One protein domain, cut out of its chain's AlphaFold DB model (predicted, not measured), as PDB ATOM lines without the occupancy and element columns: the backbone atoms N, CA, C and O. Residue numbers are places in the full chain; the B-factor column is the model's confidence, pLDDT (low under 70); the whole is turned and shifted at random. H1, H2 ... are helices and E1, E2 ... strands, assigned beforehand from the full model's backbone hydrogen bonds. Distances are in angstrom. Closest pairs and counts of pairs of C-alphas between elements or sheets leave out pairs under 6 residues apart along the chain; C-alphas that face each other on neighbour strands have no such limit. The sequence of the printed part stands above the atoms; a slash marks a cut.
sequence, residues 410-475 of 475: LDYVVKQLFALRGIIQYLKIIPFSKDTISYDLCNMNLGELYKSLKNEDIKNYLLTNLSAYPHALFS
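What this domain is: This is residues 410 to 475 of the 475 residues of an uncharacterized protein of Enterobacteriaceae bacterium 8376wB9 (UniProt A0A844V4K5). One long helix, H1, runs along one side, a small two-stranded hairpin, E1 and E2, makes the opposite end, and three short helices, H2, H3 and H4, follow one another between and beside them. H2 packs crosswise on residues 414 to 418 of H1, while H3 has its residues 457 to 462 by the hairpin, mainly by E1. The 66 printed residues, mostly helix by class, give the order H1 E1 E2 H2 H3 H4, with an antiparallel sheet E1 - E2. The whole is compact, with a radius of gyration of the C-alphas of 11.4 A and spans of 32 by 27 by 21 A.

How they stand to each other: Begin at H1, residues 410 to 427. It touches H2, residues 446 to 452, with residues 414 to 418 alone; the closest C-alphas, Leu 417 and Leu 446, are 6.6 A apart, and the lines are about perpendicular at 75 degrees. Next look at the hairpin of E1, residues 432 to 434, and E2, residues 437 to 439: N 439 and O 432 are 2.8 A apart, within hydrogen-bond range. H3, residues 456 to 465, comes closest to E1 at the C-alphas of Phe 432 and Ile 458, 7.0 A. H3 and H4, residues 470 to 474, are close but not clearly touching, with Leu 463 and Leu 473 the closest C-alphas at 6.3 A. H1 and H4 are apart. In H1, H2, H3 and H4 every O i to N i+4 pair is within hydrogen-bond range.

Where its parts are: Find C-alpha 410 at (-47.545, 50.196, -10.978); from there H1 runs 25.9 A. E1 spans 6.8 A, E2 6.5 A, H2 9.7 A and H3 14.2 A. H4 spans 6.2 A and ends at C-alpha 474, (-38.358, 49.514, 6.963).

The domain as a whole: The C-alphas farthest apart, Asp 411 and Asp 435, are 33.5 A from each other. The printed part has no cut and no long link. Confidence is under 70 at residues 435 to 436.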
ATOM      1  N   LEU A 410     -48.466  51.071 -10.244       83.69
ATOM      2  CA  LEU A 410     -47.545  50.196 -10.978       83.69
ATOM      3  C   LEU A 410     -46.159  50.824 -11.154       83.69
ATOM      4  O   LEU A 410     -45.153  50.162 -10.902       83.69
ATOM      5  N   ASP A 411     -46.100  52.095 -11.557       82.06
ATOM      6  CA  ASP A 411     -44.847  52.846 -11.681       82.06
ATOM      7  C   ASP A 411     -44.093  52.887 -10.345       82.06
ATOM      8  O   ASP A 411     -42.877  52.695 -10.294       82.06
ATOM      9  N   TYR A 412     -44.824  53.038  -9.241       79.88
ATOM     10  CA  TYR A 412     -44.251  53.019  -7.904       79.88
ATOM     11  C   TYR A 412     -43.595  51.675  -7.566       79.88
ATOM     12  O   TYR A 412     -42.446  51.656  -7.128       79.88
ATOM     13  N   VAL A 413     -44.268  50.547  -7.824       83.88
ATOM     14  CA  VAL A 413     -43.684  49.207  -7.612       83.88
ATOM     15  C   VAL A 413     -42.412  49.032  -8.441       83.88
ATOM     16  O   VAL A 413     -41.397  48.558  -7.929       83.88
ATOM     17  N   VAL A 414     -42.429  49.461  -9.704       84.81
ATOM     18  CA  VAL A 414     -41.258  49.404 -10.589       84.81
ATOM     19  C   VAL A 414     -40.097  50.224 -10.023       84.81
ATOM     20  O   VAL A 414     -38.971  49.726  -9.957       84.81
ATOM     21  N   LYS A 415     -40.360  51.448  -9.553       82.12
ATOM     22  CA  LYS A 415     -39.356  52.314  -8.919       82.12
ATOM     23  C   LYS A 415     -38.769  51.702  -7.646       82.12
ATOM     24  O   LYS A 415     -37.553  51.766  -7.473       82.12
ATOM     25  N   GLN A 416     -39.581  51.067  -6.794       82.88
ATOM     26  CA  GLN A 416     -39.070  50.363  -5.607       82.88
ATOM     27  C   GLN A 416     -38.158  49.197  -5.979       82.88
ATOM     28  O   GLN A 416     -37.080  49.054  -5.411       82.88
ATOM     29  N   LEU A 417     -38.542  48.393  -6.974       86.56
ATOM     30  CA  LEU A 417     -37.715  47.276  -7.435       86.56
ATOM     31  C   LEU A 417     -36.379  47.756  -8.018       86.56
ATOM     32  O   LEU A 417     -35.345  47.129  -7.784       86.56
ATOM     33  N   PHE A 418     -36.375  48.883  -8.737       84.31
ATOM     34  CA  PHE A 418     -35.140  49.526  -9.188       84.31
ATOM     35  C   PHE A 418     -34.285  50.031  -8.024       84.31
ATOM     36  O   PHE A 418     -33.074  49.819  -8.037       84.31
ATOM     37  N   ALA A 419     -34.894  50.664  -7.020       82.19
ATOM     38  CA  ALA A 419     -34.185  51.140  -5.836       82.19
ATOM     39  C   ALA A 419     -33.550  49.983  -5.053       82.19
ATOM     40  O   ALA A 419     -32.362  50.035  -4.741       82.19
ATOM     41  N   LEU A 420     -34.309  48.908  -4.823       86.88
ATOM     42  CA  LEU A 420     -33.818  47.695  -4.178       86.88
ATOM     43  C   LEU A 420     -32.660  47.079  -4.965       86.88
ATOM     44  O   LEU A 420     -31.617  46.787  -4.390       86.88
ATOM     45  N   ARG A 421     -32.791  46.932  -6.290       86.62
ATOM     46  CA  ARG A 421     -31.684  46.451  -7.128       86.62
ATOM     47  C   ARG A 421     -30.454  47.345  -7.010       86.62
ATOM     48  O   ARG A 421     -29.346  46.830  -6.901       86.62
ATOM     49  N   GLY A 422     -30.648  48.662  -7.024       84.06
ATOM     50  CA  GLY A 422     -29.571  49.628  -6.833       84.06
ATOM     51  C   GLY A 422     -28.840  49.407  -5.509       84.06
ATOM     52  O   GLY A 422     -27.615  49.414  -5.489       84.06
ATOM     53  N   ILE A 423     -29.574  49.125  -4.430       86.50
ATOM     54  CA  ILE A 423     -29.009  48.781  -3.120       86.50
ATOM     55  C   ILE A 423     -28.237  47.460  -3.165       86.50
ATOM     56  O   ILE A 423     -27.094  47.423  -2.718       86.50
ATOM     57  N   ILE A 424     -28.817  46.400  -3.735       86.62
ATOM     58  CA  ILE A 424     -28.171  45.081  -3.858       86.62
ATOM     59  C   ILE A 424     -26.836  45.208  -4.607       86.62
ATOM     60  O   ILE A 424     -25.812  44.710  -4.140       86.62
ATOM     61  N   GLN A 425     -26.829  45.930  -5.733       85.19
ATOM     62  CA  GLN A 425     -25.624  46.180  -6.528       85.19
ATOM     63  C   GLN A 425     -24.604  47.036  -5.770       85.19
ATOM     64  O   GLN A 425     -23.408  46.745  -5.796       85.19
ATOM     65  N   TYR A 426     -25.066  48.080  -5.081       85.12
ATOM     66  CA  TYR A 426     -24.208  48.997  -4.335       85.12
ATOM     67  C   TYR A 426     -23.522  48.318  -3.145       85.12
ATOM     68  O   TYR A 426     -22.320  48.486  -2.948       85.12
ATOM     69  N   LEU A 427     -24.267  47.500  -2.398       85.25
ATOM     70  CA  LEU A 427     -23.761  46.713  -1.274       85.25
ATOM     71  C   LEU A 427     -23.019  45.442  -1.711       85.25
ATOM     72  O   LEU A 427     -22.444  44.761  -0.867       85.25
ATOM     73  N   LYS A 428     -23.009  45.127  -3.014       84.75
ATOM     74  CA  LYS A 428     -22.420  43.903  -3.579       84.75
ATOM     75  C   LYS A 428     -22.939  42.638  -2.882       84.75
ATOM     76  O   LYS A 428     -22.161  41.741  -2.560       84.75
ATOM     77  N   ILE A 429     -24.251  42.581  -2.640       83.75
ATOM     78  CA  ILE A 429     -24.888  41.419  -2.011       83.75
ATOM     79  C   ILE A 429     -24.673  40.199  -2.914       83.75
ATOM     80  O   ILE A 429     -24.913  40.247  -4.123       83.75
ATOM     81  N   ILE A 430     -24.180  39.117  -2.316       83.81
ATOM     82  CA  ILE A 430     -23.812  37.887  -3.022       83.81
ATOM     83  C   ILE A 430     -25.090  37.194  -3.537       83.81
ATOM     84  O   ILE A 430     -26.131  37.260  -2.880       83.81
ATOM     85  N   PRO A 431     -25.049  36.514  -4.699       80.88
ATOM     86  CA  PRO A 431     -26.175  35.713  -5.168       80.88
ATOM     87  C   PRO A 431     -26.637  34.690  -4.124       80.88
ATOM     88  O   PRO A 431     -25.841  33.904  -3.598       80.88
ATOM     89  N   PHE A 432     -27.939  34.674  -3.844       81.19
ATOM     90  CA  PHE A 432     -28.530  33.719  -2.909       81.19
ATOM     91  C   PHE A 432     -28.561  32.331  -3.550       81.19
ATOM     92  O   PHE A 432     -29.079  32.184  -4.652       81.19
ATOM     93  N   SER A 433     -28.025  31.310  -2.882       79.56
ATOM     94  CA  SER A 433     -28.006  29.942  -3.415       79.56
ATOM     95  C   SER A 433     -28.662  28.976  -2.435       79.56
ATOM     96  O   SER A 433     -28.234  28.885  -1.285       79.56
ATOM     97  N   LYS A 434     -29.688  28.249  -2.890       75.19
ATOM     98  CA  LYS A 434     -30.376  27.201  -2.119       75.19
ATOM     99  C   LYS A 434     -30.723  26.036  -3.043       75.19
ATOM    100  O   LYS A 434     -31.186  26.260  -4.158       75.19
ATOM    101  N   ASP A 435     -30.450  24.812  -2.592       60.06
ATOM    102  CA  ASP A 435     -30.829  23.556  -3.257       60.06
ATOM    103  C   ASP A 435     -30.560  23.549  -4.776       60.06
ATOM    104  O   ASP A 435     -31.450  23.300  -5.583       60.06
ATOM    105  N   THR A 436     -29.312  23.844  -5.170       61.88
ATOM    106  CA  THR A 436     -28.784  23.925  -6.558       61.88
ATOM    107  C   THR A 436     -29.218  25.119  -7.418       61.88
ATOM    108  O   THR A 436     -28.658  25.314  -8.497       61.88
ATOM    109  N   ILE A 437     -30.128  25.971  -6.943       71.81
ATOM    110  CA  ILE A 437     -30.572  27.170  -7.667       71.81
ATOM    111  C   ILE A 437     -29.848  28.397  -7.106       71.81
ATOM    112  O   ILE A 437     -29.902  28.667  -5.905       71.81
ATOM    113  N   SER A 438     -29.177  29.149  -7.984       78.00
ATOM    114  CA  SER A 438     -28.553  30.432  -7.651       78.00
ATOM    115  C   SER A 438     -29.394  31.586  -8.188       78.00
ATOM    116  O   SER A 438     -29.730  31.631  -9.373       78.00
ATOM    117  N   TYR A 439     -29.739  32.517  -7.307       78.75
ATOM    118  CA  TYR A 439     -30.509  33.709  -7.608       78.75
ATOM    119  C   TYR A 439     -29.573  34.919  -7.679       78.75
ATOM    120  O   TYR A 439     -29.200  35.498  -6.658       78.75
ATOM    121  N   ASP A 440     -29.218  35.329  -8.899       83.56
ATOM    122  CA  ASP A 440     -28.515  36.591  -9.142       83.56
ATOM    123  C   ASP A 440     -29.494  37.776  -9.138       83.56
ATOM    124  O   ASP A 440     -29.994  38.234 -10.172       83.56
ATOM    125  N   LEU A 441     -29.760  38.292  -7.940       82.50
ATOM    126  CA  LEU A 441     -30.682  39.408  -7.724       82.50
ATOM    127  C   LEU A 441     -30.221  40.720  -8.397       82.50
ATOM    128  O   LEU A 441     -31.041  41.622  -8.593       82.50
ATOM    129  N   CYS A 442     -28.942  40.838  -8.784       81.12
ATOM    130  CA  CYS A 442     -28.403  42.025  -9.451       81.12
ATOM    131  C   CYS A 442     -28.827  42.117 -10.919       81.12
ATOM    132  O   CYS A 442     -29.071  43.225 -11.409       81.12
ATOM    133  N   ASN A 443     -28.895  40.976 -11.612       82.00
ATOM    134  CA  ASN A 443     -29.051  40.915 -13.070       82.00
ATOM    135  C   ASN A 443     -30.400  40.350 -13.540       82.00
ATOM    136  O   ASN A 443     -30.727  40.468 -14.721       82.00
ATOM    137  N   MET A 444     -31.207  39.785 -12.638       84.19
ATOM    138  CA  MET A 444     -32.571  39.335 -12.944       84.19
ATOM    139  C   MET A 444     -33.431  40.442 -13.555       84.19
ATOM    140  O   MET A 444     -33.262  41.630 -13.260       84.19
ATOM    141  N   ASN A 445     -34.423  40.079 -14.369       85.88
ATOM    142  CA  ASN A 445     -35.416  41.067 -14.797       85.88
ATOM    143  C   ASN A 445     -36.322  41.478 -13.612       85.88
ATOM    144  O   ASN A 445     -36.367  40.817 -12.577       85.88
ATOM    145  N   LEU A 446     -37.019  42.617 -13.712       84.50
ATOM    146  CA  LEU A 446     -37.812  43.141 -12.582       84.50
ATOM    147  C   LEU A 446     -38.973  42.215 -12.193       84.50
ATOM    148  O   LEU A 446     -39.329  42.144 -11.020       84.50
ATOM    149  N   GLY A 447     -39.549  41.496 -13.160       85.31
ATOM    150  CA  GLY A 447     -40.628  40.543 -12.904       85.31
ATOM    151  C   GLY A 447     -40.148  39.310 -12.137       85.31
ATOM    152  O   GLY A 447     -40.832  38.846 -11.229       85.31
ATOM    153  N   GLU A 448     -38.963  38.802 -12.467       86.56
ATOM    154  CA  GLU A 448     -38.272  37.741 -11.730       86.56
ATOM    155  C   GLU A 448     -37.897  38.202 -10.333       86.56
ATOM    156  O   GLU A 448     -38.218  37.506  -9.378       86.56
ATOM    157  N   LEU A 449     -37.314  39.398 -10.196       86.81
ATOM    158  CA  LEU A 449     -36.998  39.973  -8.890       86.81
ATOM    159  C   LEU A 449     -38.256  40.061  -8.014       86.81
ATOM    160  O   LEU A 449     -38.252  39.584  -6.885       86.81
ATOM    161  N   TYR A 450     -39.362  40.578  -8.554       89.00
ATOM    162  CA  TYR A 450     -40.637  40.647  -7.840       89.00
ATOM    163  C   TYR A 450     -41.169  39.268  -7.423       89.00
ATOM    164  O   TYR A 450     -41.685  39.113  -6.318       89.00
ATOM    165  N   LYS A 451     -41.044  38.248  -8.283       88.81
ATOM    166  CA  LYS A 451     -41.427  36.868  -7.939       88.81
ATOM    167  C   LYS A 451     -40.522  36.282  -6.854       88.81
ATOM    168  O   LYS A 451     -41.035  35.658  -5.932       88.81
ATOM    169  N   SER A 452     -39.215  36.516  -6.935       86.12
ATOM    170  CA  SER A 452     -38.225  36.060  -5.954       86.12
ATOM    171  C   SER A 452     -38.458  36.671  -4.571       86.12
ATOM    172  O   SER A 452     -38.306  35.976  -3.576       86.12
ATOM    173  N   LEU A 453     -38.916  37.925  -4.493       86.81
ATOM    174  CA  LEU A 453     -39.268  38.579  -3.223       86.81
ATOM    175  C   LEU A 453     -40.479  37.962  -2.509       86.81
ATOM    176  O   LEU A 453     -40.694  38.242  -1.333       86.81
ATOM    177  N   LYS A 454     -41.268  37.118  -3.187       87.88
ATOM    178  CA  LYS A 454     -42.339  36.339  -2.546       87.88
ATOM    179  C   LYS A 454     -41.822  35.082  -1.840       87.88
ATOM    180  O   LYS A 454     -42.598  34.423  -1.157       87.88
ATOM    181  N   ASN A 455     -40.552  34.719  -2.035       88.50
ATOM    182  CA  ASN A 455     -39.918  33.618  -1.325       88.50
ATOM    183  C   ASN A 455     -39.377  34.119   0.025       88.50
ATOM    184  O   ASN A 455     -38.504  34.988   0.062       88.50
ATOM    185  N   GLU A 456     -39.870  33.539   1.121       88.06
ATOM    186  CA  GLU A 456     -39.474  33.905   2.485       88.06
ATOM    187  C   GLU A 456     -37.971  33.714   2.748       88.06
ATOM    188  O   GLU A 456     -37.374  34.518   3.458       88.06
ATOM    189  N   ASP A 457     -37.312  32.727   2.131       88.00
ATOM    190  CA  ASP A 457     -35.865  32.534   2.297       88.00
ATOM    191  C   ASP A 457     -35.065  33.712   1.720       88.00
ATOM    192  O   ASP A 457     -34.143  34.229   2.353       88.00
ATOM    193  N   ILE A 458     -35.444  34.164   0.518       86.12
ATOM    194  CA  ILE A 458     -34.800  35.293  -0.169       86.12
ATOM    195  C   ILE A 458     -35.082  36.588   0.590       86.12
ATOM    196  O   ILE A 458     -34.188  37.418   0.751       86.12
ATOM    197  N   LYS A 459     -36.311  36.748   1.092       87.31
ATOM    198  CA  LYS A 459     -36.691  37.883   1.930       87.31
ATOM    199  C   LYS A 459     -35.841  37.928   3.200       87.31
ATOM    200  O   LYS A 459     -35.191  38.937   3.442       87.31
ATOM    201  N   ASN A 460     -35.753  36.832   3.950       87.81
ATOM    202  CA  ASN A 460     -34.937  36.752   5.165       87.81
ATOM    203  C   ASN A 460     -33.447  36.978   4.884       87.81
ATOM    204  O   ASN A 460     -32.770  37.660   5.655       87.81
ATOM    205  N   TYR A 461     -32.936  36.476   3.756       88.56
ATOM    206  CA  TYR A 461     -31.571  36.754   3.317       88.56
ATOM    207  C   TYR A 461     -31.346  38.255   3.090       88.56
ATOM    208  O   TYR A 461     -30.384  38.821   3.613       88.56
ATOM    209  N   LEU A 462     -32.244  38.927   2.364       87.06
ATOM    210  CA  LEU A 462     -32.154  40.368   2.126       87.06
ATOM    211  C   LEU A 462     -32.282  41.175   3.421       87.06
ATOM    212  O   LEU A 462     -31.452  42.047   3.656       87.06
ATOM    213  N   LEU A 463     -33.248  40.851   4.287       87.75
ATOM    214  CA  LEU A 463     -33.422  41.507   5.589       87.75
ATOM    215  C   LEU A 463     -32.153  41.391   6.448       87.75
ATOM    216  O   LEU A 463     -31.717  42.368   7.049       87.75
ATOM    217  N   THR A 464     -31.498  40.227   6.436       87.31
ATOM    218  CA  THR A 464     -30.238  40.009   7.164       87.31
ATOM    219  C   THR A 464     -29.115  40.907   6.636       87.31
ATOM    220  O   THR A 464     -28.405  41.544   7.417       87.31
ATOM    221  N   ASN A 465     -28.978  41.010   5.309       86.88
ATOM    222  CA  ASN A 465     -27.973  41.863   4.661       86.88
ATOM    223  C   ASN A 465     -28.265  43.366   4.831       86.88
ATOM    224  O   ASN A 465     -27.348  44.183   4.755       86.88
ATOM    225  N   LEU A 466     -29.528  43.733   5.065       87.62
ATOM    226  CA  LEU A 466     -29.973  45.111   5.271       87.62
ATOM    227  C   LEU A 466     -30.060  45.516   6.748       87.62
ATOM    228  O   LEU A 466     -30.387  46.663   7.031       87.62
ATOM    229  N   SER A 467     -29.725  44.628   7.686       85.19
ATOM    230  CA  SER A 467     -29.844  44.875   9.134       85.19
ATOM    231  C   SER A 467     -29.094  46.127   9.614       85.19
ATOM    232  O   SER A 467     -29.561  46.825  10.508       85.19
ATOM    233  N   ALA A 468     -27.976  46.472   8.969       85.81
ATOM    234  CA  ALA A 468     -27.209  47.685   9.255       85.81
ATOM    235  C   ALA A 468     -27.839  48.984   8.705       85.81
ATOM    236  O   ALA A 468     -27.270  50.056   8.915       85.81
ATOM    237  N   TYR A 469     -28.968  48.908   7.991       89.19
ATOM    238  CA  TYR A 469     -29.616  50.003   7.257       89.19
ATOM    239  C   TYR A 469     -31.104  50.128   7.644       89.19
ATOM    240  O   TYR A 469     -31.976  49.740   6.861       89.19
ATOM    241  N   PRO A 470     -31.424  50.666   8.837       88.38
ATOM    242  CA  PRO A 470     -32.778  50.639   9.396       88.38
ATOM    243  C   PRO A 470     -33.859  51.240   8.490       88.38
ATOM    244  O   PRO A 470     -34.948  50.682   8.382       88.38
ATOM    245  N   HIS A 471     -33.580  52.347   7.795       87.69
ATOM    246  CA  HIS A 471     -34.560  52.946   6.884       87.69
ATOM    247  C   HIS A 471     -34.808  52.072   5.653       87.69
ATOM    248  O   HIS A 471     -35.935  51.992   5.167       87.69
ATOM    249  N   ALA A 472     -33.759  51.423   5.140       85.31
ATOM    250  CA  ALA A 472     -33.880  50.531   3.995       85.31
ATOM    251  C   ALA A 472     -34.550  49.197   4.349       85.31
ATOM    252  O   ALA A 472     -35.160  48.580   3.488       85.31
ATOM    253  N   LEU A 473     -34.428  48.765   5.604       85.81
ATOM    254  CA  LEU A 473     -35.122  47.600   6.139       85.81
ATOM    255  C   LEU A 473     -36.627  47.861   6.311       85.81
ATOM    256  O   LEU A 473     -37.437  46.973   6.066       85.81
ATOM    257  N   PHE A 474     -36.979  49.075   6.740       85.12
ATOM    258  CA  PHE A 474     -38.358  49.514   6.963       85.12
ATOM    259  C   PHE A 474     -39.133  49.809   5.664       85.12
ATOM    260  O   PHE A 474     -40.348  49.624   5.617       85.12
ATOM    261  N   SER A 475     -38.444  50.322   4.638       76.12
ATOM    262  CA  SER A 475     -39.029  50.766   3.356       76.12
ATOM    263  C   SER A 475     -39.329  49.615   2.403       76.12
ATOM    264  O   SER A 475     -40.346  49.738   1.677       76.12
TER     265      SER A 475